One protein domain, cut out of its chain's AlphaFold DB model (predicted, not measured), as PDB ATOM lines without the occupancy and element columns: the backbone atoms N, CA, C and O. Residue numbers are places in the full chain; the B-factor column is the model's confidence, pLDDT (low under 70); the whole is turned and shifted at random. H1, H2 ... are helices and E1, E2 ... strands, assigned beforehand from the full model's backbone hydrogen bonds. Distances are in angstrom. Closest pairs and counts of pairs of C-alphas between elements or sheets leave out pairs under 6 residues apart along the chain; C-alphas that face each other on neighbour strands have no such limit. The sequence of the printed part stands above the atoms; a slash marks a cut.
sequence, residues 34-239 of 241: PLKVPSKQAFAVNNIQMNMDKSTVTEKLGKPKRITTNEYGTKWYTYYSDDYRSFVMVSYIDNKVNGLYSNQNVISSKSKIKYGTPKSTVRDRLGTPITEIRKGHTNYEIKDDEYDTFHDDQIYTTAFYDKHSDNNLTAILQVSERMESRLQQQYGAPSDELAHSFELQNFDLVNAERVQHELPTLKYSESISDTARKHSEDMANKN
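This is residues 34 to 239 of the 241 residues of the protein "SCP family extracellular protein" of Staphylococcus gallinarum (UniProt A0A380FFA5). A twisted sheet of seven antiparallel strands forms the core, with the long helix H4 packed over the E2, E3 and E4 part of one face and the short helices H1 and H2 on the other face. A small pair, E1 and E6, lies near its middle strands, the hairpin E7 and E8 is set off from the sheet, and the end of H5, residues 230 to 238, sticks out beyond H4. The printed part has 206 residues with five named helices and eleven named strands, in the order E1 H1 E2 E3 E4 E5 E6 H2 E7 E8 E9 E10 E11 H3 H4 H5; the large sheet runs E2 E3 E4 E5 E11 E10 E9. The class is mixed, and the whole is compact, with a radius of gyration of the C-alphas of 17.2 A and spans of 47 by 44 by 39 A.

E1, residues 43 to 45, begins at C-alpha 43 (-29.168, -33.673, 46.824). H1 is 54 to 61, E2 66 to 69, E3 75 to 81 (20.0 A), E4 85 to 93 (25.8 A), E5 96 to 102 and E6 107 to 109. H2 is 119 to 126, E7 132 to 135, E8 138 to 141, E9 147 to 152, E10 155 to 162 (22.8 A) and E11 168 to 176 (24.1 A). H3 is 177 to 180, H4 192 to 212 (30.1 A) and H5 222 to 238 (24.1 A), ending at C-alpha 238 (-15.502, -73.119, 34.892).

E2 to E5 and E9 to E11 are meanders, each strand the antiparallel neighbour of the one before; E5 and E11 are antiparallel neighbours too, with N 100 and O 174 within hydrogen-bond range, 2.8 A apart. E11 bends by 52 degrees at residue 171. H4, height 8.6 A, runs along the strands, at 15 degrees to E4 on the local plane; its closest C-alphas to E2 are Ser 197 and Thr 68, 5.0 A. H3 is on the same face. H1 and H2 are over none of the strands, only just: 2 C-alphas of H1 fall on E4 and 2 on E5, and 2 of H2 on E11. E1 and E6 are antiparallel, with N 44 and O 108 2.8 A apart, as are the hairpin E7 and E8, with N 133 and O 140 2.9 A apart. H5 is not on the sheet; it is close to H4 but not clearly touching, Ser 225 to Glu 199 7.8 A between C-alphas, a steep tilt of 60 degrees. In H1, H2, H4 and H5 every O i to N i+4 pair is within hydrogen-bond range; H3 is too short for one.

The C-alphas of Ser 39 and Lys 238, the two farthest apart, are 52.1 A apart. The printed part has no cut. The link H3 to H4 is long. Mean pLDDT of the printed part is 96.0, and no printed residue is under 70.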
ATOM      1  N   PRO A  34     -44.720 -32.129  44.889       83.94
ATOM      2  CA  PRO A  34     -43.640 -31.488  44.145       83.94
ATOM      3  C   PRO A  34     -42.272 -31.762  44.789       83.94
ATOM      4  O   PRO A  34     -42.146 -31.800  46.021       83.94
ATOM      5  N   LEU A  35     -41.242 -31.932  43.955       88.06
ATOM      6  CA  LEU A  35     -39.860 -32.050  44.415       88.06
ATOM      7  C   LEU A  35     -39.394 -30.722  45.013       88.06
ATOM      8  O   LEU A  35     -39.570 -29.653  44.428       88.06
ATOM      9  N   LYS A  36     -38.776 -30.796  46.187       87.94
ATOM     10  CA  LYS A  36     -38.225 -29.650  46.903       87.94
ATOM     11  C   LYS A  36     -36.715 -29.658  46.765       87.94
ATOM     12  O   LYS A  36     -36.076 -30.700  46.910       87.94
ATOM     13  N   VAL A  37     -36.143 -28.486  46.514       82.31
ATOM     14  CA  VAL A  37     -34.694 -28.307  46.624       82.31
ATOM     15  C   VAL A  37     -34.309 -28.506  48.098       82.31
ATOM     16  O   VAL A  37     -34.933 -27.890  48.968       82.31
ATOM     17  N   PRO A  38     -33.338 -29.380  48.412       86.38
ATOM     18  CA  PRO A  38     -32.906 -29.603  49.788       86.38
ATOM     19  C   PRO A  38     -32.270 -28.339  50.380       86.38
ATOM     20  O   PRO A  38     -31.489 -27.650  49.728       86.38
ATOM     21  N   SER A  39     -32.586 -28.027  51.641       80.50
ATOM     22  CA  SER A  39     -32.014 -26.868  52.343       80.50
ATOM     23  C   SER A  39     -30.686 -27.185  53.031       80.50
ATOM     24  O   SER A  39     -29.821 -26.316  53.121       80.50
ATOM     25  N   LYS A  40     -30.492 -28.431  53.481       81.75
ATOM     26  CA  LYS A  40     -29.284 -28.870  54.195       81.75
ATOM     27  C   LYS A  40     -28.326 -29.612  53.267       81.75
ATOM     28  O   LYS A  40     -27.238 -29.107  53.025       81.75
ATOM     29  N   GLN A  41     -28.774 -30.713  52.671       91.06
ATOM     30  CA  GLN A  41     -27.948 -31.576  51.822       91.06
ATOM     31  C   GLN A  41     -27.833 -31.064  50.377       91.06
ATOM     32  O   GLN A  41     -28.643 -30.242  49.943       91.06
ATOM     33  N   ALA A  42     -26.821 -31.527  49.636       91.62
ATOM     34  CA  ALA A  42     -26.619 -31.156  48.230       91.62
ATOM     35  C   ALA A  42     -27.735 -31.700  47.320       91.62
ATOM     36  O   ALA A  42     -28.243 -30.981  46.452       91.62
ATOM     37  N   PHE A  43     -28.158 -32.939  47.581       96.31
ATOM     38  CA  PHE A  43     -29.168 -33.673  46.824       96.31
ATOM     39  C   PHE A  43     -30.320 -34.144  47.710       96.31
ATOM     40  O   PHE A  43     -30.184 -34.330  48.921       96.31
ATOM     41  N   ALA A  44     -31.469 -34.328  47.071       96.69
ATOM     42  CA  ALA A  44     -32.577 -35.112  47.569       96.69
ATOM     43  C   ALA A  44     -33.105 -36.012  46.448       96.69
ATOM     44  O   ALA A  44     -33.112 -35.641  45.274       96.69
ATOM     45  N   VAL A  45     -33.597 -37.182  46.835       95.50
ATOM     46  CA  VAL A  45     -34.195 -38.169  45.938       95.50
ATOM     47  C   VAL A  45     -35.612 -38.436  46.431       95.50
ATOM     48  O   VAL A  45     -35.807 -38.882  47.560       95.50
ATOM     49  N   ASN A  46     -36.618 -38.070  45.632       95.06
ATOM     50  CA  ASN A  46     -38.038 -38.101  46.012       95.06
ATOM     51  C   ASN A  46     -38.303 -37.432  47.380       95.06
ATOM     52  O   ASN A  46     -39.009 -37.955  48.243       95.06
ATOM     53  N   ASN A  47     -37.693 -36.258  47.594       95.56
ATOM     54  CA  ASN A  47     -37.728 -35.490  48.847       95.56
ATOM     55  C   ASN A  47     -37.085 -36.168  50.077       95.56
ATOM     56  O   ASN A  47     -37.247 -35.657  51.192       95.56
ATOM     57  N   ILE A  48     -36.353 -37.271  49.899       97.56
ATOM     58  CA  ILE A  48     -35.527 -37.903  50.932       97.56
ATOM     59  C   ILE A  48     -34.091 -37.398  50.814       97.56
ATOM     60  O   ILE A  48     -33.593 -37.178  49.717       97.56
ATOM     61  N   GLN A  49     -33.447 -37.175  51.954       97.31
ATOM     62  CA  GLN A  49     -32.082 -36.663  52.055       97.31
ATOM     63  C   GLN A  49     -31.260 -37.582  52.956       97.31
ATOM     64  O   GLN A  49     -31.812 -38.249  53.836       97.31
ATOM     65  N   MET A  50     -29.942 -37.557  52.768       97.56
ATOM     66  CA  MET A  50     -28.989 -38.161  53.698       97.56
ATOM     67  C   MET A  50     -29.234 -37.657  55.128       97.56
ATOM     68  O   MET A  50     -29.658 -36.516  55.338       97.56
ATOM     69  N   ASN A  51     -29.007 -38.526  56.117       97.00
ATOM     70  CA  ASN A  51     -29.234 -38.282  57.546       97.00
ATOM     71  C   ASN A  51     -30.698 -37.974  57.959       97.00
ATOM     72  O   ASN A  51     -30.966 -37.554  59.088       97.00
ATOM     73  N   MET A  52     -31.682 -38.185  57.076       97.50
ATOM     74  CA  MET A  52     -33.101 -38.130  57.448       97.50
ATOM     75  C   MET A  52     -33.474 -39.312  58.356       97.50
ATOM     76  O   MET A  52     -32.941 -40.409  58.199       97.50
ATOM     77  N   ASP A  53     -34.398 -39.109  59.297       98.25
ATOM     78  CA  ASP A  53     -34.914 -40.189  60.142       98.25
ATOM     79  C   ASP A  53     -35.767 -41.177  59.349       98.25
ATOM     80  O   ASP A  53     -36.624 -40.789  58.552       98.25
ATOM     81  N   LYS A  54     -35.600 -42.469  59.629       98.38
ATOM     82  CA  LYS A  54     -36.395 -43.553  59.042       98.38
ATOM     83  C   LYS A  54     -37.894 -43.374  59.281       98.38
ATOM     84  O   LYS A  54     -38.684 -43.695  58.392       98.38
ATOM     85  N   SER A  55     -38.294 -42.840  60.438       98.00
ATOM     86  CA  SER A  55     -39.694 -42.490  60.719       98.00
ATOM     87  C   SER A  55     -40.208 -41.446  59.729       98.00
ATOM     88  O   SER A  55     -41.223 -41.674  59.079       98.00
ATOM     89  N   THR A  56     -39.451 -40.370  59.505       97.75
ATOM     90  CA  THR A  56     -39.774 -39.339  58.512       97.75
ATOM     91  C   THR A  56     -39.806 -39.893  57.086       97.75
ATOM     92  O   THR A  56     -40.674 -39.508  56.302       97.75
ATOM     93  N   VAL A  57     -38.902 -40.813  56.723       97.81
ATOM     94  CA  VAL A  57     -38.980 -41.496  55.417       97.81
ATOM     95  C   VAL A  57     -40.260 -42.327  55.317       97.81
ATOM     96  O   VAL A  57     -40.959 -42.245  54.310       97.81
ATOM     97  N   THR A  58     -40.620 -43.062  56.369       95.81
ATOM     98  CA  THR A  58     -41.848 -43.875  56.417       95.81
ATOM     99  C   THR A  58     -43.109 -43.014  56.322       95.81
ATOM    100  O   THR A  58     -44.037 -43.368  55.604       95.81
ATOM    101  N   GLU A  59     -43.142 -41.847  56.964       96.75
ATOM    102  CA  GLU A  59     -44.245 -40.884  56.827       96.75
ATOM    103  C   GLU A  59     -44.378 -40.343  55.395       96.75
ATOM    104  O   GLU A  59     -45.480 -40.049  54.926       96.75
ATOM    105  N   LYS A  60     -43.254 -40.186  54.687       95.75
ATOM    106  CA  LYS A  60     -43.224 -39.632  53.328       95.75
ATOM    107  C   LYS A  60     -43.548 -40.665  52.256       95.75
ATOM    108  O   LYS A  60     -44.303 -40.334  51.343       95.75
ATOM    109  N   LEU A  61     -42.953 -41.852  52.349       95.69
ATOM    110  CA  LEU A  61     -42.977 -42.888  51.310       95.69
ATOM    111  C   LEU A  61     -43.873 -44.084  51.661       95.69
ATOM    112  O   LEU A  61     -44.138 -44.922  50.804       95.69
ATOM    113  N   GLY A  62     -44.352 -44.174  52.902       96.19
ATOM    114  CA  GLY A  62     -45.105 -45.320  53.394       96.19
ATOM    115  C   GLY A  62     -44.210 -46.516  53.721       96.19
ATOM    116  O   GLY A  62     -43.044 -46.377  54.094       96.19
ATOM    117  N   LYS A  63     -44.779 -47.719  53.613       96.62
ATOM    118  CA  LYS A  63     -44.047 -48.972  53.837       96.62
ATOM    119  C   LYS A  63     -43.197 -49.328  52.607       96.62
ATOM    120  O   LYS A  63     -43.666 -49.122  51.485       96.62
ATOM    121  N   PRO A  64     -41.993 -49.896  52.800       97.94
ATOM    122  CA  PRO A  64     -41.181 -50.389  51.692       97.94
ATOM    123  C   PRO A  64     -41.923 -51.496  50.932       97.94
ATOM    124  O   PRO A  64     -42.630 -52.309  51.531       97.94
ATOM    125  N   LYS A  65     -41.741 -51.529  49.613       97.88
ATOM    126  CA  LYS A  65     -42.239 -52.581  48.717       97.88
ATOM    127  C   LYS A  65     -41.372 -53.832  48.781       97.88
ATOM    128  O   LYS A  65     -41.894 -54.939  48.700       97.88
ATOM    129  N   ARG A  66     -40.066 -53.650  48.988       97.88
ATOM    130  CA  ARG A  66     -39.091 -54.726  49.177       97.88
ATOM    131  C   ARG A  66     -38.014 -54.299  50.164       97.88
ATOM    132  O   ARG A  66     -37.724 -53.111  50.304       97.88
ATOM    133  N   ILE A  67     -37.440 -55.275  50.857       98.62
ATOM    134  CA  ILE A  67     -36.245 -55.101  51.678       98.62
ATOM    135  C   ILE A  67     -35.249 -56.179  51.260       98.62
ATOM    136  O   ILE A  67     -35.594 -57.359  51.294       98.62
ATOM    137  N   THR A  68     -34.038 -55.780  50.890       98.62
ATOM    138  CA  THR A  68     -32.946 -56.676  50.483       98.62
ATOM    139  C   THR A  68     -31.684 -56.350  51.271       98.62
ATOM    140  O   THR A  68     -31.514 -55.215  51.725       98.62
ATOM    141  N   THR A  69     -30.803 -57.326  51.485       98.12
ATOM    142  CA  THR A  69     -29.466 -57.043  52.025       98.12
ATOM    143  C   THR A  69     -28.596 -56.384  50.961       98.12
ATOM    144  O   THR A  69     -28.905 -56.419  49.769       98.12
ATOM    145  N   ASN A  70     -27.538 -55.708  51.399       97.19
ATOM    146  CA  ASN A  70     -26.609 -55.036  50.502       97.19
ATOM    147  C   ASN A  70     -25.152 -55.280  50.900       97.19
ATOM    148  O   ASN A  70     -24.862 -55.786  51.988       97.19
ATOM    149  N   GLU A  71     -24.247 -54.906  50.006       95.50
ATOM    150  CA  GLU A  71     -22.807 -55.139  50.073       95.50
ATOM    151  C   GLU A  71     -22.160 -54.567  51.340       95.50
ATOM    152  O   GLU A  71     -21.211 -55.144  51.864       95.50
ATOM    153  N   TYR A  72     -22.723 -53.496  51.903       95.94
ATOM    154  CA  TYR A  72     -22.229 -52.852  53.124       95.94
ATOM    155  C   TYR A  72     -22.613 -53.607  54.407       95.94
ATOM    156  O   TYR A  72     -22.402 -53.104  55.514       95.94
ATOM    157  N   GLY A  73     -23.251 -54.777  54.306       95.44
ATOM    158  CA  GLY A  73     -23.801 -55.490  55.461       95.44
ATOM    159  C   GLY A  73     -24.929 -54.702  56.134       95.44
ATOM    160  O   GLY A  73     -25.024 -54.669  57.363       95.44
ATOM    161  N   THR A  74     -25.730 -53.993  55.336       96.62
ATOM    162  CA  THR A  74     -26.954 -53.297  55.759       96.62
ATOM    163  C   THR A  74     -28.123 -53.765  54.879       96.62
ATOM    164  O   THR A  74     -28.085 -54.868  54.332       96.62
ATOM    165  N   LYS A  75     -29.194 -52.971  54.769       98.50
ATOM    166  CA  LYS A  75     -30.349 -53.293  53.921       98.50
ATOM    167  C   LYS A  75     -30.719 -52.123  53.023       98.50
ATOM    168  O   LYS A  75     -30.683 -50.975  53.472       98.50
ATOM    169  N   TRP A  76     -31.136 -52.424  51.800       98.81
ATOM    170  CA  TRP A  76     -31.886 -51.510  50.949       98.81
ATOM    171  C   TRP A  76     -33.381 -51.684  51.205       98.81
ATOM    172  O   TRP A  76     -33.902 -52.795  51.277       98.81
ATOM    173  N   TYR A  77     -34.070 -50.562  51.370       98.81
ATOM    174  CA  TYR A  77     -35.517 -50.466  51.473       98.81
ATOM    175  C   TYR A  77     -36.017 -49.826  50.183       98.81
ATOM    176  O   TYR A  77     -35.747 -48.651  49.932       98.81
ATOM    177  N   THR A  78     -36.716 -50.605  49.369       98.62
ATOM    178  CA  THR A  78     -37.202 -50.188  48.054       98.62
ATOM    179  C   THR A  78     -38.593 -49.582  48.176       98.62
ATOM    180  O   THR A  78     -39.493 -50.183  48.768       98.62
ATOM    181  N   TYR A  79     -38.791 -48.410  47.582       98.50
ATOM    182  CA  TYR A  79     -40.053 -47.681  47.551       98.50
ATOM    183  C   TYR A  79     -40.390 -47.305  46.113       98.50
ATOM    184  O   TYR A  79     -39.528 -46.853  45.370       98.50
ATOM    185  N   TYR A  80     -41.657 -47.444  45.741       97.12
ATOM    186  CA  TYR A  80     -42.216 -46.925  44.496       97.12
ATOM    187  C   TYR A  80     -43.741 -46.839  44.621       97.12
ATOM    188  O   TYR A  80     -44.354 -47.511  45.463       97.12
ATOM    189  N   SER A  81     -44.354 -45.999  43.793       93.75
ATOM    190  CA  SER A  81     -45.805 -45.917  43.599       93.75
ATOM    191  C   SER A  81     -46.228 -46.732  42.382       93.75
ATOM    192  O   SER A  81     -45.474 -46.820  41.415       93.75
ATOM    193  N   ASP A  82     -47.446 -47.273  42.420       88.75
ATOM    194  CA  ASP A  82     -48.026 -48.073  41.338       88.75
ATOM    195  C   ASP A  82     -47.056 -49.171  40.860       88.75
ATOM    196  O   ASP A  82     -46.583 -49.978  41.665       88.75
ATOM    197  N   ASP A  83     -46.751 -49.175  39.566       91.44
ATOM    198  CA  ASP A  83     -45.819 -50.071  38.900       91.44
ATOM    199  C   ASP A  83     -44.476 -49.342  38.700       91.44
ATOM    200  O   ASP A  83     -44.277 -48.662  37.702       91.44
ATOM    201  N   TYR A  84     -43.600 -49.384  39.712       97.00
ATOM    202  CA  TYR A  84     -42.241 -48.799  39.730       97.00
ATOM    203  C   TYR A  84     -42.091 -47.282  39.500       97.00
ATOM    204  O   TYR A  84     -40.972 -46.773  39.437       97.00
ATOM    205  N   ARG A  85     -43.177 -46.504  39.479       94.56
ATOM    206  CA  ARG A  85     -43.076 -45.039  39.374       94.56
ATOM    207  C   ARG A  85     -42.430 -44.441  40.620       94.56
ATOM    208  O   ARG A  85     -42.726 -44.848  41.744       94.56
ATOM    209  N   SER A  86     -41.623 -43.396  40.439       95.38
ATOM    210  CA  SER A  86     -40.937 -42.700  41.546       95.38
ATOM    211  C   SER A  86     -40.094 -43.640  42.429       95.38
ATOM    212  O   SER A  86     -39.992 -43.426  43.638       95.38
ATOM    213  N   PHE A  87     -39.531 -44.687  41.821       98.25
ATOM    214  CA  PHE A  87     -38.615 -45.648  42.427       98.25
ATOM    215  C   PHE A  87     -37.452 -44.992  43.179       98.25
ATOM    216  O   PHE A  87     -36.739 -44.149  42.631       98.25
ATOM    217  N   VAL A  88     -37.252 -45.407  44.429       98.38
ATOM    218  CA  VAL A  88     -36.138 -45.010  45.300       98.38
ATOM    219  C   VAL A  88     -35.733 -46.189  46.177       98.38
ATOM    220  O   VAL A  88     -36.590 -46.863  46.752       98.38
ATOM    221  N   MET A  89     -34.432 -46.385  46.361       98.81
ATOM    222  CA  MET A  89     -33.884 -47.280  47.382       98.81
ATOM    223  C   MET A  89     -33.233 -46.453  48.489       98.81
ATOM    224  O   MET A  89     -32.506 -45.498  48.223       98.81
ATOM    225  N   VAL A  90     -33.510 -46.811  49.744       98.88
ATOM    226  CA  VAL A  90     -32.982 -46.120  50.929       98.88
ATOM    227  C   VAL A  90     -32.305 -47.126  51.845       98.88
ATOM    228  O   VAL A  90     -32.891 -48.160  52.159       98.88
ATOM    229  N   SER A  91     -31.098 -46.824  52.308       98.75
ATOM    230  CA  SER A  91     -30.411 -47.612  53.330       98.75
ATOM    231  C   SER A  91     -30.244 -46.815  54.614       98.75
ATOM    232  O   SER A  91     -30.133 -45.586  54.588       98.75
ATOM    233  N   TYR A  92     -30.236 -47.517  55.749       98.62
ATOM    234  CA  TYR A  92     -30.196 -46.902  57.070       98.62
ATOM    235  C   TYR A  92     -29.102 -47.493  57.955       98.62
ATOM    236  O   TYR A  92     -28.918 -48.708  58.000       98.62
ATOM    237  N   ILE A  93     -28.480 -46.624  58.748       98.31
ATOM    238  CA  ILE A  93     -27.657 -46.967  59.913       98.31
ATOM    239  C   ILE A  93     -28.200 -46.139  61.080       98.31
ATOM    240  O   ILE A  93     -28.483 -44.956  60.908       98.31
ATOM    241  N   ASP A  94     -28.424 -46.762  62.239       97.50
ATOM    242  CA  ASP A  94     -29.024 -46.130  63.429       97.50
ATOM    243  C   ASP A  94     -30.325 -45.360  63.137       97.50
ATOM    244  O   ASP A  94     -30.549 -44.254  63.622       97.50
ATOM    245  N   ASN A  95     -31.191 -45.937  62.296       98.06
ATOM    246  CA  ASN A  95     -32.433 -45.312  61.822       98.06
ATOM    247  C   ASN A  95     -32.253 -43.976  61.074       98.06
ATOM    248  O   ASN A  95     -33.236 -43.270  60.856       98.06
ATOM    249  N   LYS A  96     -31.044 -43.655  60.610       98.31
ATOM    250  CA  LYS A  96     -30.746 -42.502  59.753       98.31
ATOM    251  C   LYS A  96     -30.398 -42.950  58.344       98.31
ATOM    252  O   LYS A  96     -29.713 -43.956  58.169       98.31
ATOM    253  N   VAL A  97     -30.839 -42.204  57.336       98.62
ATOM    254  CA  VAL A  97     -30.485 -42.461  55.932       98.62
ATOM    255  C   VAL A  97     -28.970 -42.359  55.744       98.62
ATOM    256  O   VAL A  97     -28.391 -41.303  55.992       98.62
ATOM    257  N   ASN A  98     -28.346 -43.449  55.304       98.44
ATOM    258  CA  ASN A  98     -26.905 -43.545  55.027       98.44
ATOM    259  C   ASN A  98     -26.603 -43.984  53.583       98.44
ATOM    260  O   ASN A  98     -25.442 -43.944  53.177       98.44
ATOM    261  N   GLY A  99     -27.641 -44.337  52.818       98.50
ATOM    262  CA  GLY A  99     -27.560 -44.567  51.384       98.50
ATOM    263  C   GLY A  99     -28.868 -44.195  50.683       98.50
ATOM    264  O   GLY A  99     -29.949 -44.412  51.242       98.50
ATOM    265  N   LEU A 100     -28.781 -43.644  49.473       98.44
ATOM    266  CA  LEU A 100     -29.915 -43.297  48.615       98.44
ATOM    267  C   LEU A 100     -29.608 -43.620  47.161       98.44
ATOM    268  O   LEU A 100     -28.552 -43.248  46.667       98.44
ATOM    269  N   TYR A 101     -30.558 -44.222  46.462       98.75
ATOM    270  CA  TYR A 101     -30.451 -44.459  45.028       98.75
ATOM    271  C   TYR A 101     -31.772 -44.178  44.312       98.75
ATOM    272  O   TYR A 101     -32.848 -44.479  44.840       98.75
ATOM    273  N   SER A 102     -31.693 -43.638  43.096       98.38
ATOM    274  CA  SER A 102     -32.796 -43.653  42.129       98.38
ATOM    275  C   SER A 102     -32.291 -43.435  40.705       98.38
ATOM    276  O   SER A 102     -31.394 -42.619  40.486       98.38
ATOM    277  N   ASN A 103     -32.938 -44.108  39.754       97.62
ATOM    278  CA  ASN A 103     -32.839 -43.906  38.305       97.62
ATOM    279  C   ASN A 103     -34.093 -43.235  37.710       97.62
ATOM    280  O   ASN A 103     -34.421 -43.414  36.544       97.62
ATOM    281  N   GLN A 104     -34.862 -42.514  38.529       96.50
ATOM    282  CA  GLN A 104     -36.096 -41.859  38.095       96.50
ATOM    283  C   GLN A 104     -35.927 -40.344  38.036       96.50
ATOM    284  O   GLN A 104     -35.052 -39.761  38.686       96.50
ATOM    285  N   ASN A 105     -36.864 -39.672  37.365       95.75
ATOM    286  CA  ASN A 105     -36.999 -38.214  37.410       95.75
ATOM    287  C   ASN A 105     -37.538 -37.694  38.767       95.75
ATOM    288  O   ASN A 105     -38.565 -37.023  38.850       95.75
ATOM    289  N   VAL A 106     -36.840 -38.031  39.854       96.06
ATOM    290  CA  VAL A 106     -37.143 -37.645  41.242       96.06
ATOM    291  C   VAL A 106     -35.945 -37.001  41.951       96.06
ATOM    292  O   VAL A 106     -35.985 -36.784  43.163       96.06
ATOM    293  N   ILE A 107     -34.882 -36.695  41.202       95.62
ATOM    294  CA  ILE A 107     -33.660 -36.053  41.697       95.62
ATOM    295  C   ILE A 107     -33.874 -34.537  41.770       95.62
ATOM    296  O   ILE A 107     -34.206 -33.894  40.770       95.62
ATOM    297  N   SER A 108     -33.629 -33.949  42.940       95.50
ATOM    298  CA  SER A 108     -33.538 -32.500  43.135       95.50
ATOM    299  C   SER A 108     -32.241 -32.134  43.852       95.50
ATOM    300  O   SER A 108     -31.730 -32.884  44.678       95.50
ATOM    301  N   SER A 109     -31.679 -30.964  43.547       96.00
ATOM    302  CA  SER A 109     -30.414 -30.527  44.145       96.00
ATOM    303  C   SER A 109     -30.290 -29.011  44.223       96.00
ATOM    304  O   SER A 109     -30.924 -28.280  43.453       96.00
ATOM    305  N   LYS A 110     -29.434 -28.535  45.132       94.44
ATOM    306  CA  LYS A 110     -29.056 -27.112  45.227       94.44
ATOM    307  C   LYS A 110     -28.371 -26.624  43.949       94.44
ATOM    308  O   LYS A 110     -28.642 -25.522  43.481       94.44
ATOM    309  N   SER A 111     -27.569 -27.492  43.336       93.56
ATOM    310  CA  SER A 111     -26.825 -27.223  42.103       93.56
ATOM    311  C   SER A 111     -27.677 -27.344  40.832       93.56
ATOM    312  O   SER A 111     -27.142 -27.358  39.725       93.56
ATOM    313  N   LYS A 112     -29.012 -27.435  40.943       95.12
ATOM    314  CA  LYS A 112     -29.944 -27.561  39.801       95.12
ATOM    315  C   LYS A 112     -29.633 -28.750  38.875       95.12
ATOM    316  O   LYS A 112     -29.983 -28.723  37.695       95.12
ATOM    317  N   ILE A 113     -28.935 -29.754  39.393       97.31
ATOM    318  CA  ILE A 113     -28.746 -31.062  38.770       97.31
ATOM    319  C   ILE A 113     -30.012 -31.877  39.025       97.31
ATOM    320  O   ILE A 113     -30.521 -31.926  40.150       97.31
ATOM    321  N   LYS A 114     -30.519 -32.478  37.957       96.94
ATOM    322  CA  LYS A 114     -31.704 -33.338  37.904       96.94
ATOM    323  C   LYS A 114     -31.490 -34.427  36.849       96.94
ATOM    324  O   LYS A 114     -30.538 -34.331  36.072       96.94
ATOM    325  N   TYR A 115     -32.393 -35.399  36.777       96.56
ATOM    326  CA  TYR A 115     -32.422 -36.365  35.674       96.56
ATOM    327  C   TYR A 115     -32.320 -35.647  34.315       96.56
ATOM    328  O   TYR A 115     -32.938 -34.596  34.109       96.56
ATOM    329  N   GLY A 116     -31.506 -36.185  33.410       97.06
ATOM    330  CA  GLY A 116     -31.244 -35.620  32.090       97.06
ATOM    331  C   GLY A 116     -30.221 -34.476  32.066       97.06
ATOM    332  O   GLY A 116     -30.039 -33.855  31.025       97.06
ATOM    333  N   THR A 117     -29.573 -34.135  33.186       98.31
ATOM    334  CA  THR A 117     -28.512 -33.109  33.179       98.31
ATOM    335  C   THR A 117     -27.287 -33.639  32.421       98.31
ATOM    336  O   THR A 117     -26.822 -34.724  32.771       98.31
ATOM    337  N   PRO A 118     -26.719 -32.900  31.449       98.06
ATOM    338  CA  PRO A 118     -25.537 -33.354  30.712       98.06
ATOM    339  C   PRO A 118     -24.329 -33.596  31.622       98.06
ATOM    340  O   PRO A 118     -24.083 -32.801  32.537       98.06
ATOM    341  N   LYS A 119     -23.528 -34.635  31.339       98.00
ATOM    342  CA  LYS A 119     -22.301 -34.972  32.092       98.00
ATOM    343  C   LYS A 119     -21.365 -33.780  32.299       98.00
ATOM    344  O   LYS A 119     -20.915 -33.544  33.419       98.00
ATOM    345  N   SER A 120     -21.124 -32.980  31.257       97.31
ATOM    346  CA  SER A 120     -20.312 -31.756  31.352       97.31
ATOM    347  C   SER A 120     -20.857 -30.786  32.401       97.31
ATOM    348  O   SER A 120     -20.129 -30.355  33.285       97.31
ATOM    349  N   THR A 121     -22.166 -30.538  32.386       98.19
ATOM    350  CA  THR A 121     -22.835 -29.672  33.365       98.19
ATOM    351  C   THR A 121     -22.788 -30.243  34.784       98.19
ATOM    352  O   THR A 121     -22.742 -29.474  35.742       98.19
ATOM    353  N   VAL A 122     -22.818 -31.569  34.950       98.25
ATOM    354  CA  VAL A 122     -22.642 -32.193  36.271       98.25
ATOM    355  C   VAL A 122     -21.238 -31.908  36.806       98.25
ATOM    356  O   VAL A 122     -21.125 -31.403  37.921       98.25
ATOM    357  N   ARG A 123     -20.190 -32.126  36.002       97.69
ATOM    358  CA  ARG A 123     -18.795 -31.822  36.373       97.69
ATOM    359  C   ARG A 123     -18.578 -30.335  36.654       97.69
ATOM    360  O   ARG A 123     -18.020 -29.987  37.687       97.69
ATOM    361  N   ASP A 124     -19.115 -29.447  35.820       98.06
ATOM    362  CA  ASP A 124     -18.999 -27.994  36.023       98.06
ATOM    363  C   ASP A 124     -19.582 -27.536  37.370       98.06
ATOM    364  O   ASP A 124     -19.138 -26.544  37.947       98.06
ATOM    365  N   ARG A 125     -20.605 -28.239  37.873       97.50
ATOM    366  CA  ARG A 125     -21.349 -27.847  39.077       97.50
ATOM    367  C   ARG A 125     -20.977 -28.619  40.340       97.50
ATOM    368  O   ARG A 125     -21.260 -28.115  41.425       97.50
ATOM    369  N   LEU A 126     -20.423 -29.825  40.216       96.44
ATOM    370  CA  LEU A 126     -19.961 -30.645  41.345       96.44
ATOM    371  C   LEU A 126     -18.436 -30.652  41.498       96.44
ATOM    372  O   LEU A 126     -17.936 -31.073  42.535       96.44
ATOM    373  N   GLY A 127     -17.700 -30.161  40.501       96.12
ATOM    374  CA  GLY A 127     -16.246 -30.107  40.509       96.12
ATOM    375  C   GLY A 127     -15.601 -31.317  39.836       96.12
ATOM    376  O   GLY A 127     -16.137 -31.908  38.901       96.12
ATOM    377  N   THR A 128     -14.394 -31.657  40.286       96.75
ATOM    378  CA  THR A 128     -13.619 -32.767  39.711       96.75
ATOM    379  C   THR A 128     -14.011 -34.078  40.395       96.75
ATOM    380  O   THR A 128     -13.980 -34.124  41.626       96.75
ATOM    381  N   PRO A 129     -14.376 -35.135  39.646       98.12
ATOM    382  CA  PRO A 129     -14.660 -36.433  40.243       98.12
ATOM    383  C   PRO A 129     -13.394 -37.046  40.845       98.12
ATOM    384  O   PRO A 129     -12.290 -36.867  40.325       98.12
ATOM    385  N   ILE A 130     -13.563 -37.793  41.932       98.19
ATOM    386  CA  ILE A 130     -12.492 -38.615  42.485       98.19
ATOM    387  C   ILE A 130     -12.244 -39.814  41.567       98.19
ATOM    388  O   ILE A 130     -13.165 -40.354  40.958       98.19
ATOM    389  N   THR A 131     -10.987 -40.232  41.462       98.06
ATOM    390  CA  THR A 131     -10.577 -41.358  40.607       98.06
ATOM    391  C   THR A 131     -10.206 -42.599  41.403       98.06
ATOM    392  O   THR A 131     -10.042 -43.671  40.830       98.06
ATOM    393  N   GLU A 132     -10.074 -42.462  42.719       97.00
ATOM    394  CA  GLU A 132      -9.750 -43.549  43.628       97.00
ATOM    395  C   GLU A 132     -10.571 -43.454  44.912       97.00
ATOM    396  O   GLU A 132     -10.937 -42.364  45.357       97.00
ATOM    397  N   ILE A 133     -10.829 -44.607  45.521       95.00
ATOM    398  CA  ILE A 133     -11.414 -44.710  46.853       95.00
ATOM    399  C   ILE A 133     -10.572 -45.639  47.716       95.00
ATOM    400  O   ILE A 133     -10.186 -46.736  47.303       95.00
ATOM    401  N   ARG A 134     -10.270 -45.203  48.938       92.06
ATOM    402  CA  ARG A 134      -9.488 -46.002  49.877       92.06
ATOM    403  C   ARG A 134     -10.397 -46.917  50.685       92.06
ATOM    404  O   ARG A 134     -11.305 -46.448  51.366       92.06
ATOM    405  N   LYS A 135     -10.095 -48.213  50.679       92.06
ATOM    406  CA  LYS A 135     -10.759 -49.226  51.508       92.06
ATOM    407  C   LYS A 135      -9.692 -49.980  52.298       92.06
ATOM    408  O   LYS A 135      -8.783 -50.585  51.729       92.06
ATOM    409  N   GLY A 136      -9.742 -49.852  53.623       89.00
ATOM    410  CA  GLY A 136      -8.673 -50.317  54.509       89.00
ATOM    411  C   GLY A 136      -7.312 -49.689  54.164       89.00
ATOM    412  O   GLY A 136      -7.103 -48.475  54.282       89.00
ATOM    413  N   HIS A 137      -6.369 -50.527  53.732       90.69
ATOM    414  CA  HIS A 137      -5.007 -50.122  53.359       90.69
ATOM    415  C   HIS A 137      -4.781 -50.008  51.843       90.69
ATOM    416  O   HIS A 137      -3.662 -49.719  51.430       90.69
ATOM    417  N   THR A 138      -5.823 -50.202  51.033       94.00
ATOM    418  CA  THR A 138      -5.722 -50.264  49.571       94.00
ATOM    419  C   THR A 138      -6.505 -49.121  48.928       94.00
ATOM    420  O   THR A 138      -7.644 -48.855  49.312       94.00
ATOM    421  N   ASN A 139      -5.907 -48.465  47.932       94.62
ATOM    422  CA  ASN A 139      -6.611 -47.543  47.041       94.62
ATOM    423  C   ASN A 139      -7.142 -48.328  45.839       94.62
ATOM    424  O   ASN A 139      -6.385 -49.041  45.183       94.62
ATOM    425  N   TYR A 140      -8.435 -48.200  45.569       94.88
ATOM    426  CA  TYR A 140      -9.101 -48.808  44.423       94.88
ATOM    427  C   TYR A 140      -9.382 -47.735  43.378       94.88
ATOM    428  O   TYR A 140      -9.964 -46.706  43.716       94.88
ATOM    429  N   GLU A 141      -8.992 -47.975  42.126       96.25
ATOM    430  CA  GLU A 141      -9.359 -47.110  41.001       96.25
ATOM    431  C   GLU A 141     -10.858 -47.259  40.704       96.25
ATOM    432  O   GLU A 141     -11.374 -48.369  40.592       96.25
ATOM    433  N   ILE A 142     -11.554 -46.127  40.610       95.69
ATOM    434  CA  ILE A 142     -13.005 -46.041  40.357       95.69
ATOM    435  C   ILE A 142     -13.329 -45.105  39.190       95.69
ATOM    436  O   ILE A 142     -14.458 -44.638  39.043       95.69
ATOM    437  N   LYS A 143     -12.314 -44.762  38.396       95.69
ATOM    438  CA  LYS A 143     -12.482 -43.944  37.204       95.69
ATOM    439  C   LYS A 143     -13.228 -44.754  36.144       95.69
ATOM    440  O   LYS A 143     -12.762 -45.816  35.749       95.69
ATOM    441  N   ASP A 144     -14.327 -44.200  35.645       95.81
ATOM    442  CA  ASP A 144     -15.147 -44.813  34.605       95.81
ATOM    443  C   ASP A 144     -15.682 -43.742  33.636       95.81
ATOM    444  O   ASP A 144     -15.748 -42.548  33.954       95.81
ATOM    445  N   ASP A 145     -16.037 -44.155  32.423       93.12
ATOM    446  CA  ASP A 145     -16.626 -43.267  31.423       93.12
ATOM    447  C   ASP A 145     -18.155 -43.168  31.570       93.12
ATOM    448  O   ASP A 145     -18.738 -42.143  31.202       93.12
ATOM    449  N   GLU A 146     -18.805 -44.169  32.165       96.25
ATOM    450  CA  GLU A 146     -20.262 -44.257  32.327       96.25
ATOM    451  C   GLU A 146     -20.753 -43.680  33.662       96.25
ATOM    452  O   GLU A 146     -21.939 -43.383  33.809       96.25
ATOM    453  N   TYR A 147     -19.863 -43.425  34.623       98.19
ATOM    454  CA  TYR A 147     -20.208 -42.718  35.856       98.19
ATOM    455  C   TYR A 147     -19.054 -41.878  36.402       98.19
ATOM    456  O   TYR A 147     -17.883 -42.162  36.184       98.19
ATOM    457  N   ASP A 148     -19.407 -40.832  37.144       98.56
ATOM    458  CA  ASP A 148     -18.473 -40.013  37.915       98.56
ATOM    459  C   ASP A 148     -18.821 -40.127  39.400       98.56
ATOM    460  O   ASP A 148     -19.995 -40.046  39.766       98.56
ATOM    461  N   THR A 149     -17.817 -40.256  40.268       98.50
ATOM    462  CA  THR A 149     -18.017 -40.196  41.723       98.50
ATOM    463  C   THR A 149     -17.429 -38.910  42.280       98.50
ATOM    464  O   THR A 149     -16.282 -38.567  42.013       98.50
ATOM    465  N   PHE A 150     -18.218 -38.197  43.076       98.19
ATOM    466  CA  PHE A 150     -17.823 -36.985  43.787       98.19
ATOM    467  C   PHE A 150     -17.844 -37.260  45.288       98.19
ATOM    468  O   PHE A 150     -18.691 -38.020  45.759       98.19
ATOM    469  N   HIS A 151     -16.942 -36.636  46.038       97.25
ATOM    470  CA  HIS A 151     -16.900 -36.761  47.490       97.25
ATOM    471  C   HIS A 151     -16.908 -35.374  48.129       97.25
ATOM    472  O   HIS A 151     -15.975 -34.596  47.937       97.25
ATOM    473  N   ASP A 152     -17.980 -35.072  48.856       94.81
ATOM    474  CA  ASP A 152     -18.171 -33.822  49.596       94.81
ATOM    475  C   ASP A 152     -19.047 -34.086  50.829       94.81
ATOM    476  O   ASP A 152     -19.896 -34.977  50.803       94.81
ATOM    477  N   ASP A 153     -18.827 -33.338  51.913       93.62
ATOM    478  CA  ASP A 153     -19.566 -33.459  53.187       93.62
ATOM    479  C   ASP A 153     -19.742 -34.916  53.682       93.62
ATOM    480  O   ASP A 153     -20.824 -35.324  54.108       93.62
ATOM    481  N   GLN A 154     -18.672 -35.725  53.599       95.94
ATOM    482  CA  GLN A 154     -18.645 -37.147  54.000       95.94
ATOM    483  C   GLN A 154     -19.664 -38.023  53.244       95.94
ATOM    484  O   GLN A 154     -20.164 -39.023  53.769       95.94
ATOM    485  N   ILE A 155     -20.029 -37.640  52.019       97.75
ATOM    486  CA  ILE A 155     -20.955 -38.377  51.161       97.75
ATOM    487  C   ILE A 155     -20.301 -38.592  49.800       97.75
ATOM    488  O   ILE A 155     -19.962 -37.646  49.086       97.75
ATOM    489  N   TYR A 156     -20.194 -39.854  49.406       98.25
ATOM    490  CA  TYR A 156     -19.907 -40.242  48.035       98.25
ATOM    491  C   TYR A 156     -21.188 -40.125  47.219       98.25
ATOM    492  O   TYR A 156     -22.211 -40.715  47.566       98.25
ATOM    493  N   THR A 157     -21.148 -39.334  46.155       98.50
ATOM    494  CA  THR A 157     -22.243 -39.175  45.199       98.50
ATOM    495  C   THR A 157     -21.774 -39.663  43.836       98.50
ATOM    496  O   THR A 157     -20.987 -38.986  43.176       98.50
ATOM    497  N   THR A 158     -22.262 -40.822  43.410       98.69
ATOM    498  CA  THR A 158     -22.015 -41.384  42.081       98.69
ATOM    499  C   THR A 158     -23.147 -40.988  41.140       98.69
ATOM    500  O   THR A 158     -24.322 -41.251  41.405       98.69
ATOM    501  N   ALA A 159     -22.788 -40.320  40.051       98.62
ATOM    502  CA  ALA A 159     -23.666 -39.884  38.977       98.62
ATOM    503  C   ALA A 159     -23.494 -40.821  37.778       98.62
ATOM    504  O   ALA A 159     -22.403 -40.886  37.218       98.62
ATOM    505  N   PHE A 160     -24.557 -41.524  37.385       98.62
ATOM    506  CA  PHE A 160     -24.543 -42.456  36.253       98.62
ATOM    507  C   PHE A 160     -25.065 -41.778  34.990       98.62
ATOM    508  O   PHE A 160     -26.068 -41.059  35.040       98.62
ATOM    509  N   TYR A 161     -24.403 -42.022  33.864       98.31
ATOM    510  CA  TYR A 161     -24.705 -41.414  32.575       98.31
ATOM    511  C   TYR A 161     -25.067 -42.476  31.547       98.31
ATOM    512  O   TYR A 161     -24.475 -43.550  31.510       98.31
ATOM    513  N   ASP A 162     -25.996 -42.146  30.657       96.31
ATOM    514  CA  ASP A 162     -26.303 -42.997  29.514       96.31
ATOM    515  C   ASP A 162     -25.544 -42.521  28.270       96.31
ATOM    516  O   ASP A 162     -25.858 -41.486  27.671       96.31
ATOM    517  N   LYS A 163     -24.542 -43.303  27.859       94.44
ATOM    518  CA  LYS A 163     -23.737 -43.041  26.655       94.44
ATOM    519  C   LYS A 163     -24.542 -43.085  25.354       94.44
ATOM    520  O   LYS A 163     -24.106 -42.524  24.352       94.44
ATOM    521  N   HIS A 164     -25.706 -43.732  25.362       93.31
ATOM    522  CA  HIS A 164     -26.641 -43.788  24.241       93.31
ATOM    523  C   HIS A 164     -27.686 -42.660  24.283       93.31
ATOM    524  O   HIS A 164     -28.481 -42.533  23.353       93.31
ATOM    525  N   SER A 165     -27.642 -41.808  25.312       90.31
ATOM    526  CA  SER A 165     -28.504 -40.637  25.501       90.31
ATOM    527  C   SER A 165     -27.660 -39.395  25.816       90.31
ATOM    528  O   SER A 165     -27.796 -38.762  26.864       90.31
ATOM    529  N   ASP A 166     -26.731 -39.069  24.911       93.81
ATOM    530  CA  ASP A 166     -25.848 -37.892  24.963       93.81
ATOM    531  C   ASP A 166     -25.020 -37.743  26.260       93.81
ATOM    532  O   ASP A 166     -24.618 -36.636  26.628       93.81
ATOM    533  N   ASN A 167     -24.736 -38.847  26.966       96.38
ATOM    534  CA  ASN A 167     -24.122 -38.838  28.301       96.38
ATOM    535  C   ASN A 167     -24.908 -37.977  29.305       96.38
ATOM    536  O   ASN A 167     -24.336 -37.232  30.110       96.38
ATOM    537  N   ASN A 168     -26.235 -38.046  29.255       97.69
ATOM    538  CA  ASN A 168     -27.090 -37.389  30.232       97.69
ATOM    539  C   ASN A 168     -27.211 -38.225  31.511       97.69
ATOM    540  O   ASN A 168     -27.221 -39.453  31.469       97.69
ATOM    541  N   LEU A 169     -27.325 -37.544  32.654       98.31
ATOM    542  CA  LEU A 169     -27.516 -38.160  33.967       98.31
ATOM    543  C   LEU A 169     -28.816 -38.975  34.008       98.31
ATOM    544  O   LEU A 169     -29.893 -38.403  33.826       98.31
ATOM    545  N   THR A 170     -28.730 -40.259  34.340       97.69
ATOM    546  CA  THR A 170     -29.890 -41.156  34.477       97.69
ATOM    547  C   THR A 170     -30.138 -41.587  35.915       97.69
ATOM    548  O   THR A 170     -31.288 -41.725  36.324       97.69
ATOM    549  N   ALA A 171     -29.089 -41.724  36.725       98.31
ATOM    550  CA  ALA A 171     -29.231 -42.134  38.115       98.31
ATOM    551  C   ALA A 171     -28.244 -41.427  39.042       98.31
ATOM    552  O   ALA A 171     -27.193 -40.937  38.621       98.31
ATOM    553  N   ILE A 172     -28.587 -41.406  40.327       98.38
ATOM    554  CA  ILE A 172     -27.668 -41.004  41.389       98.38
ATOM    555  C   ILE A 172     -27.652 -42.069  42.484       98.38
ATOM    556  O   ILE A 172     -28.706 -42.573  42.878       98.38
ATOM    557  N   LEU A 173     -26.460 -42.376  42.987       98.75
ATOM    558  CA  LEU A 173     -26.228 -43.135  44.209       98.75
ATOM    559  C   LEU A 173     -25.516 -42.216  45.199       98.75
ATOM    560  O   LEU A 173     -24.472 -41.659  44.886       98.75
ATOM    561  N   GLN A 174     -26.073 -42.056  46.392       98.69
ATOM    562  CA  GLN A 174     -25.402 -41.419  47.515       98.69
ATOM    563  C   GLN A 174     -25.101 -42.468  48.574       98.69
ATOM    564  O   GLN A 174     -26.011 -43.185  48.992       98.69
ATOM    565  N   VAL A 175     -23.860 -42.528  49.038       98.44
ATOM    566  CA  VAL A 175     -23.411 -43.400  50.129       98.44
ATOM    567  C   VAL A 175     -22.599 -42.550  51.093       98.44
ATOM    568  O   VAL A 175     -21.667 -41.855  50.702       98.44
ATOM    569  N   SER A 176     -22.979 -42.551  52.367       98.25
ATOM    570  CA  SER A 176     -22.191 -41.863  53.398       98.25
ATOM    571  C   SER A 176     -20.834 -42.541  53.592       98.25
ATOM    572  O   SER A 176     -20.741 -43.763  53.511       98.25
ATOM    573  N   GLU A 177     -19.808 -41.779  53.961       96.81
ATOM    574  CA  GLU A 177     -18.483 -42.306  54.302       96.81
ATOM    575  C   GLU A 177     -18.570 -43.376  55.400       96.81
ATOM    576  O   GLU A 177     -17.910 -44.408  55.322       96.81
ATOM    577  N   ARG A 178     -19.480 -43.197  56.367       96.44
ATOM    578  CA  ARG A 178     -19.774 -44.179  57.423       96.44
ATOM    579  C   ARG A 178     -20.281 -45.522  56.887       96.44
ATOM    580  O   ARG A 178     -20.019 -46.564  57.487       96.44
ATOM    581  N   MET A 179     -21.087 -45.503  55.829       96.62
ATOM    582  CA  MET A 179     -21.578 -46.721  55.184       96.62
ATOM    583  C   MET A 179     -20.486 -47.330  54.311       96.62
ATOM    584  O   MET A 179     -20.222 -48.523  54.429       96.62
ATOM    585  N   GLU A 180     -19.798 -46.497  53.532       96.12
ATOM    586  CA  GLU A 180     -18.702 -46.888  52.649       96.12
ATOM    587  C   GLU A 180     -17.552 -47.566  53.406       96.12
ATOM    588  O   GLU A 180     -17.073 -48.626  53.002       96.12
ATOM    589  N   SER A 181     -17.177 -47.036  54.574       94.12
ATOM    590  CA  SER A 181     -16.095 -47.560  55.416       94.12
ATOM    591  C   SER A 181     -16.367 -48.958  55.983       94.12
ATOM    592  O   SER A 181     -15.489 -49.564  56.598       94.12
ATOM    593  N   ARG A 182     -17.587 -49.488  55.823       93.88
ATOM    594  CA  ARG A 182     -17.928 -50.872  56.191       93.88
ATOM    595  C   ARG A 182     -17.354 -51.880  55.194       93.88
ATOM    596  O   ARG A 182     -17.140 -53.031  55.564       93.88
ATOM    597  N   LEU A 183     -17.063 -51.449  53.967       92.75
ATOM    598  CA  LEU A 183     -16.378 -52.248  52.960       92.75
ATOM    599  C   LEU A 183     -14.860 -52.113  53.122       92.75
ATOM    600  O   LEU A 183     -14.271 -51.088  52.794       92.75
ATOM    601  N   GLN A 184     -14.213 -53.174  53.611       88.81
ATOM    602  CA  GLN A 184     -12.746 -53.241  53.717       88.81
ATOM    603  C   GLN A 184     -12.064 -53.633  52.393       88.81
ATOM    604  O   GLN A 184     -10.850 -53.514  52.265       88.81
ATOM    605  N   GLN A 185     -12.844 -54.104  51.419       91.12
ATOM    606  CA  GLN A 185     -12.425 -54.504  50.076       91.12
ATOM    607  C   GLN A 185     -13.434 -53.966  49.056       91.12
ATOM    608  O   GLN A 185     -14.503 -53.492  49.439       91.12
ATOM    609  N   GLN A 186     -13.113 -54.050  47.764       87.06
ATOM    610  CA  GLN A 186     -13.994 -53.579  46.688       87.06
ATOM    611  C   GLN A 186     -15.412 -54.160  46.768       87.06
ATOM    612  O   GLN A 186     -16.376 -53.426  46.564       87.06
ATOM    613  N   TYR A 187     -15.536 -55.443  47.112       89.81
ATOM    614  CA  TYR A 187     -16.811 -56.148  47.202       89.81
ATOM    615  C   TYR A 187     -17.153 -56.532  48.644       89.81
ATOM    616  O   TYR A 187     -16.269 -56.730  49.483       89.81
ATOM    617  N   GLY A 188     -18.454 -56.652  48.921       89.50
ATOM    618  CA  GLY A 188     -18.949 -57.240  50.163       89.50
ATOM    619  C   GLY A 188     -18.632 -58.735  50.246       89.50
ATOM    620  O   GLY A 188     -18.396 -59.391  49.231       89.50
ATOM    621  N   ALA A 189     -18.639 -59.287  51.462       90.88
ATOM    622  CA  ALA A 189     -18.458 -60.723  51.651       90.88
ATOM    623  C   ALA A 189     -19.605 -61.498  50.967       90.88
ATOM    624  O   ALA A 189     -20.771 -61.162  51.199       90.88
ATOM    625  N   PRO A 190     -19.306 -62.516  50.139       92.12
ATOM    626  CA  PRO A 190     -20.333 -63.255  49.418       92.12
ATOM    627  C   PRO A 190     -21.210 -64.073  50.376       92.12
ATOM    628  O   PRO A 190     -20.723 -64.641  51.355       92.12
ATOM    629  N   SER A 191     -22.505 -64.151  50.074       95.06
ATOM    630  CA  SER A 191     -23.465 -65.030  50.747       95.06
ATOM    631  C   SER A 191     -24.672 -65.299  49.849       95.06
ATOM    632  O   SER A 191     -25.003 -64.469  48.998       95.06
ATOM    633  N   ASP A 192     -25.368 -66.415  50.073       94.88
ATOM    634  CA  ASP A 192     -26.594 -66.756  49.331       94.88
ATOM    635  C   ASP A 192     -27.677 -65.679  49.499       94.88
ATOM    636  O   ASP A 192     -28.376 -65.324  48.550       94.88
ATOM    637  N   GLU A 193     -27.787 -65.098  50.701       96.50
ATOM    638  CA  GLU A 193     -28.729 -64.006  50.975       96.50
ATOM    639  C   GLU A 193     -28.384 -62.744  50.174       96.50
ATOM    640  O   GLU A 193     -29.290 -62.076  49.667       96.50
ATOM    641  N   LEU A 194     -27.093 -62.409  50.051       96.19
ATOM    642  CA  LEU A 194     -26.643 -61.261  49.265       96.19
ATOM    643  C   LEU A 194     -26.842 -61.509  47.764       96.19
ATOM    644  O   LEU A 194     -27.337 -60.621  47.074       96.19
ATOM    645  N   ALA A 195     -26.539 -62.715  47.275       96.12
ATOM    646  CA  ALA A 195     -26.759 -63.102  45.881       96.12
ATOM    647  C   ALA A 195     -28.244 -62.992  45.495       96.12
ATOM    648  O   ALA A 195     -28.595 -62.253  44.575       96.12
ATOM    649  N   HIS A 196     -29.136 -63.611  46.273       96.50
ATOM    650  CA  HIS A 196     -30.581 -63.509  46.060       96.50
ATOM    651  C   HIS A 196     -31.086 -62.059  46.189       96.50
ATOM    652  O   HIS A 196     -31.960 -61.605  45.447       96.50
ATOM    653  N   SER A 197     -30.507 -61.284  47.109       98.00
ATOM    654  CA  SER A 197     -30.811 -59.859  47.246       98.00
ATOM    655  C   SER A 197     -30.407 -59.050  46.016       98.00
ATOM    656  O   SER A 197     -31.149 -58.137  45.648       98.00
ATOM    657  N   PHE A 198     -29.277 -59.355  45.376       97.69
ATOM    658  CA  PHE A 198     -28.852 -58.707  44.136       97.69
ATOM    659  C   PHE A 198     -29.724 -59.089  42.943       97.69
ATOM    660  O   PHE A 198     -30.053 -58.215  42.149       97.69
ATOM    661  N   GLU A 199     -30.179 -60.336  42.844       97.50
ATOM    662  CA  GLU A 199     -31.123 -60.751  41.797       97.50
ATOM    663  C   GLU A 199     -32.436 -59.960  41.872       97.50
ATOM    664  O   GLU A 199     -32.916 -59.429  40.868       97.50
ATOM    665  N   LEU A 200     -32.993 -59.822  43.080       97.94
ATOM    666  CA  LEU A 200     -34.207 -59.038  43.301       97.94
ATOM    667  C   LEU A 200     -33.986 -57.540  43.069       97.94
ATOM    668  O   LEU A 200     -34.855 -56.885  42.497       97.94
ATOM    669  N   GLN A 201     -32.838 -56.998  43.486       98.31
ATOM    670  CA  GLN A 201     -32.478 -55.607  43.199       98.31
ATOM    671  C   GLN A 201     -32.357 -55.372  41.697       98.31
ATOM    672  O   GLN A 201     -32.933 -54.416  41.195       98.31
ATOM    673  N   ASN A 202     -31.688 -56.263  40.966       98.12
ATOM    674  CA  ASN A 202     -31.565 -56.171  39.517       98.12
ATOM    675  C   ASN A 202     -32.941 -56.200  38.834       98.12
ATOM    676  O   ASN A 202     -33.230 -55.362  37.984       98.12
ATOM    677  N   PHE A 203     -33.835 -57.101  39.254       98.19
ATOM    678  CA  PHE A 203     -35.209 -57.143  38.749       98.19
ATOM    679  C   PHE A 203     -35.972 -55.832  39.001       98.19
ATOM    680  O   PHE A 203     -36.646 -55.316  38.104       98.19
ATOM    681  N   ASP A 204     -35.858 -55.286  40.213       98.44
ATOM    682  CA  ASP A 204     -36.507 -54.034  40.589       98.44
ATOM    683  C   ASP A 204     -35.945 -52.845  39.775       98.44
ATOM    684  O   ASP A 204     -36.712 -52.031  39.258       98.44
ATOM    685  N   LEU A 205     -34.618 -52.770  39.609       98.31
ATOM    686  CA  LEU A 205     -33.921 -51.727  38.846       98.31
ATOM    687  C   LEU A 205     -34.277 -51.762  37.358       98.31
ATOM    688  O   LEU A 205     -34.582 -50.719  36.780       98.31
ATOM    689  N   VAL A 206     -34.311 -52.953  36.751       98.25
ATOM    690  CA  VAL A 206     -34.720 -53.131  35.351       98.25
ATOM    691  C   VAL A 206     -36.148 -52.636  35.140       98.25
ATOM    692  O   VAL A 206     -36.417 -51.931  34.171       98.25
ATOM    693  N   ASN A 207     -37.076 -52.962  36.039       98.56
ATOM    694  CA  ASN A 207     -38.452 -52.484  35.919       98.56
ATOM    695  C   ASN A 207     -38.583 -50.977  36.151       98.56
ATOM    696  O   ASN A 207     -39.339 -50.328  35.428       98.56
ATOM    697  N   ALA A 208     -37.828 -50.414  37.096       98.19
ATOM    698  CA  ALA A 208     -37.754 -48.969  37.276       98.19
ATOM    699  C   ALA A 208     -37.252 -48.274  36.001       98.19
ATOM    700  O   ALA A 208     -37.881 -47.322  35.536       98.19
ATOM    701  N   GLU A 209     -36.187 -48.789  35.385       97.31
ATOM    702  CA  GLU A 209     -35.652 -48.246  34.132       97.31
ATOM    703  C   GLU A 209     -36.687 -48.339  33.005       97.31
ATOM    704  O   GLU A 209     -36.993 -47.347  32.352       97.31
ATOM    705  N   ARG A 210     -37.329 -49.501  32.824       98.12
ATOM    706  CA  ARG A 210     -38.393 -49.674  31.820       98.12
ATOM    707  C   ARG A 210     -39.505 -48.642  31.982       98.12
ATOM    708  O   ARG A 210     -39.916 -48.047  30.992       98.12
ATOM    709  N   VAL A 211     -39.944 -48.387  33.211       97.38
ATOM    710  CA  VAL A 211     -40.985 -47.390  33.501       97.38
ATOM    711  C   VAL A 211     -40.508 -45.964  33.230       97.38
ATOM    712  O   VAL A 211     -41.290 -45.164  32.717       97.38
ATOM    713  N   GLN A 212     -39.239 -45.649  33.499       95.12
ATOM    714  CA  GLN A 212     -38.634 -44.358  33.148       95.12
ATOM    715  C   GLN A 212     -38.622 -44.117  31.627       95.12
ATOM    716  O   GLN A 212     -38.728 -42.969  31.198       95.12
ATOM    717  N   HIS A 213     -38.567 -45.188  30.826       94.88
ATOM    718  CA  HIS A 213     -38.676 -45.171  29.358       94.88
ATOM    719  C   HIS A 213     -40.083 -45.496  28.832       94.88
ATOM    720  O   HIS A 213     -40.241 -45.846  27.664       94.88
ATOM    721  N   GLU A 214     -41.114 -45.399  29.675       95.31
ATOM    722  CA  GLU A 214     -42.521 -45.618  29.295       95.31
ATOM    723  C   GLU A 214     -42.819 -47.030  28.739       95.31
ATOM    724  O   GLU A 214     -43.798 -47.249  28.022       95.31
ATOM    725  N   LEU A 215     -41.997 -48.020  29.094       97.19
ATOM    726  CA  LEU A 215     -42.170 -49.421  28.718       97.19
ATOM    727  C   LEU A 215     -42.937 -50.203  29.800       97.19
ATOM    728  O   LEU A 215     -42.747 -49.960  30.993       97.19
ATOM    729  N   PRO A 216     -43.746 -51.214  29.418       97.25
ATOM    730  CA  PRO A 216     -44.403 -52.096  30.382       97.25
ATOM    731  C   PRO A 216     -43.391 -52.861  31.235       97.25
ATOM    732  O   PRO A 216     -42.364 -53.314  30.717       97.25
ATOM    733  N   THR A 217     -43.694 -53.080  32.510       98.06
ATOM    734  CA  THR A 217     -42.850 -53.887  33.397       98.06
ATOM    735  C   THR A 217     -42.846 -55.366  33.018       98.06
ATOM    736  O   THR A 217     -43.731 -55.888  32.335       98.06
ATOM    737  N   LEU A 218     -41.788 -56.048  33.443       97.56
ATOM    738  CA  LEU A 218     -41.610 -57.485  33.325       97.56
ATOM    739  C   LEU A 218     -42.169 -58.183  34.562       97.56
ATOM    740  O   LEU A 218     -42.076 -57.686  35.686       97.56
ATOM    741  N   LYS A 219     -42.693 -59.392  34.362       96.88
ATOM    742  CA  LYS A 219     -43.097 -60.271  35.460       96.88
ATOM    743  C   LYS A 219     -41.915 -61.119  35.904       96.88
ATOM    744  O   LYS A 219     -41.179 -61.639  35.070       96.88
ATOM    745  N   TYR A 220     -41.771 -61.280  37.213       95.88
ATOM    746  CA  TYR A 220     -40.768 -62.174  37.770       95.88
ATOM    747  C   TYR A 220     -41.082 -63.627  37.391       95.88
ATOM    748  O   TYR A 220     -42.242 -64.043  37.417       95.88
ATOM    749  N   SER A 221     -40.047 -64.393  37.056       97.19
ATOM    750  CA  SER A 221     -40.134 -65.824  36.780       97.19
ATOM    751  C   SER A 221     -39.056 -66.542  37.577       97.19
ATOM    752  O   SER A 221     -37.867 -66.382  37.311       97.19
ATOM    753  N   GLU A 222     -39.486 -67.339  38.550       94.81
ATOM    754  CA  GLU A 222     -38.589 -68.109  39.414       94.81
ATOM    755  C   GLU A 222     -37.761 -69.121  38.613       94.81
ATOM    756  O   GLU A 222     -36.547 -69.170  38.762       94.81
ATOM    757  N   SER A 223     -38.377 -69.831  37.661       97.12
ATOM    758  CA  SER A 223     -37.674 -70.808  36.821       97.12
ATOM    759  C   SER A 223     -36.581 -70.189  35.942       97.12
ATOM    760  O   SER A 223     -35.519 -70.789  35.758       97.12
ATOM    761  N   ILE A 224     -36.817 -68.987  35.400       96.19
ATOM    762  CA  ILE A 224     -35.803 -68.252  34.633       96.19
ATOM    763  C   ILE A 224     -34.705 -67.740  35.570       96.19
ATOM    764  O   ILE A 224     -33.530 -67.872  35.236       96.19
ATOM    765  N   SER A 225     -35.072 -67.218  36.746       95.50
ATOM    766  CA  SER A 225     -34.117 -66.765  37.765       95.50
ATOM    767  C   SER A 225     -33.168 -67.891  38.192       95.50
ATOM    768  O   SER A 225     -31.949 -67.739  38.130       95.50
ATOM    769  N   ASP A 226     -33.706 -69.078  38.486       95.81
ATOM    770  CA  ASP A 226     -32.913 -70.256  38.848       95.81
ATOM    771  C   ASP A 226     -31.990 -70.721  37.717       95.81
ATOM    772  O   ASP A 226     -30.864 -71.159  37.963       95.81
ATOM    773  N   THR A 227     -32.447 -70.624  36.467       97.56
ATOM    774  CA  THR A 227     -31.618 -70.946  35.297       97.56
ATOM    775  C   THR A 227     -30.461 -69.953  35.158       97.56
ATOM    776  O   THR A 227     -29.323 -70.367  34.939       97.56
ATOM    777  N   ALA A 228     -30.724 -68.654  35.329       96.81
ATOM    778  CA  ALA A 228     -29.708 -67.605  35.265       96.81
ATOM    779  C   ALA A 228     -28.677 -67.718  36.403       96.81
ATOM    780  O   ALA A 228     -27.477 -67.548  36.163       96.81
ATOM    781  N   ARG A 229     -29.118 -68.073  37.618       95.56
ATOM    782  CA  ARG A 229     -28.225 -68.335  38.755       95.56
ATOM    783  C   ARG A 229     -27.279 -69.494  38.455       95.56
ATOM    784  O   ARG A 229     -26.068 -69.313  38.513       95.56
ATOM    785  N   LYS A 230     -27.816 -70.640  38.017       96.69
ATOM    786  CA  LYS A 230     -27.006 -71.809  37.623       96.69
ATOM    787  C   LYS A 230     -26.015 -71.487  36.509       96.69
ATOM    788  O   LYS A 230     -24.903 -71.997  36.518       96.69
ATOM    789  N   HIS A 231     -26.402 -70.645  35.552       97.12
ATOM    790  CA  HIS A 231     -25.489 -70.205  34.503       97.12
ATOM    791  C   HIS A 231     -24.348 -69.335  35.054       97.12
ATOM    792  O   HIS A 231     -23.196 -69.537  34.681       97.12
ATOM    793  N   SER A 232     -24.650 -68.423  35.982       95.69
ATOM    794  CA  SER A 232     -23.645 -67.590  36.662       95.69
ATOM    795  C   SER A 232     -22.683 -68.432  37.508       95.69
ATOM    796  O   SER A 232     -21.473 -68.209  37.478       95.69
ATOM    797  N   GLU A 233     -23.201 -69.442  38.210       95.44
ATOM    798  CA  GLU A 233     -22.397 -70.424  38.945       95.44
ATOM    799  C   GLU A 233     -21.507 -71.251  38.007       95.44
ATOM    800  O   GLU A 233     -20.342 -71.487  38.320       95.44
ATOM    801  N   ASP A 234     -22.019 -71.677  36.846       98.00
ATOM    802  CA  ASP A 234     -21.235 -72.433  35.862       98.00
ATOM    803  C   ASP A 234     -20.070 -71.601  35.309       98.00
ATOM    804  O   ASP A 234     -18.939 -72.088  35.285       98.00
ATOM    805  N   MET A 235     -20.323 -70.337  34.949       97.44
ATOM    806  CA  MET A 235     -19.302 -69.371  34.520       97.44
ATOM    807  C   MET A 235     -18.206 -69.193  35.573       97.44
ATOM    808  O   MET A 235     -17.018 -69.317  35.261       97.44
ATOM    809  N   ALA A 236     -18.599 -68.981  36.832       94.19
ATOM    810  CA  ALA A 236     -17.670 -68.809  37.943       94.19
ATOM    811  C   ALA A 236     -16.833 -70.072  38.209       94.19
ATOM    812  O   ALA A 236     -15.619 -69.990  38.381       94.19
ATOM    813  N   ASN A 237     -17.458 -71.254  38.199       96.50
ATOM    814  CA  ASN A 237     -16.780 -72.520  38.486       96.50
ATOM    815  C   ASN A 237     -15.867 -72.980  37.342       96.50
ATOM    816  O   ASN A 237     -14.834 -73.611  37.584       96.50
ATOM    817  N   LYS A 238     -16.244 -72.696  36.090       97.12
ATOM    818  CA  LYS A 238     -15.502 -73.119  34.892       97.12
ATOM    819  C   LYS A 238     -14.593 -72.037  34.309       97.12
ATOM    820  O   LYS A 238     -13.890 -72.325  33.345       97.12
ATOM    821  N   ASN A 239     -14.550 -70.847  34.906       95.69
ATOM    822  CA  ASN A 239     -13.696 -69.729  34.499       95.69
ATOM    823  C   ASN A 239     -13.935 -69.277  33.044       95.69
ATOM    824  O   ASN A 239     -12.986 -69.124  32.273       95.69
TER     825      ASN A 239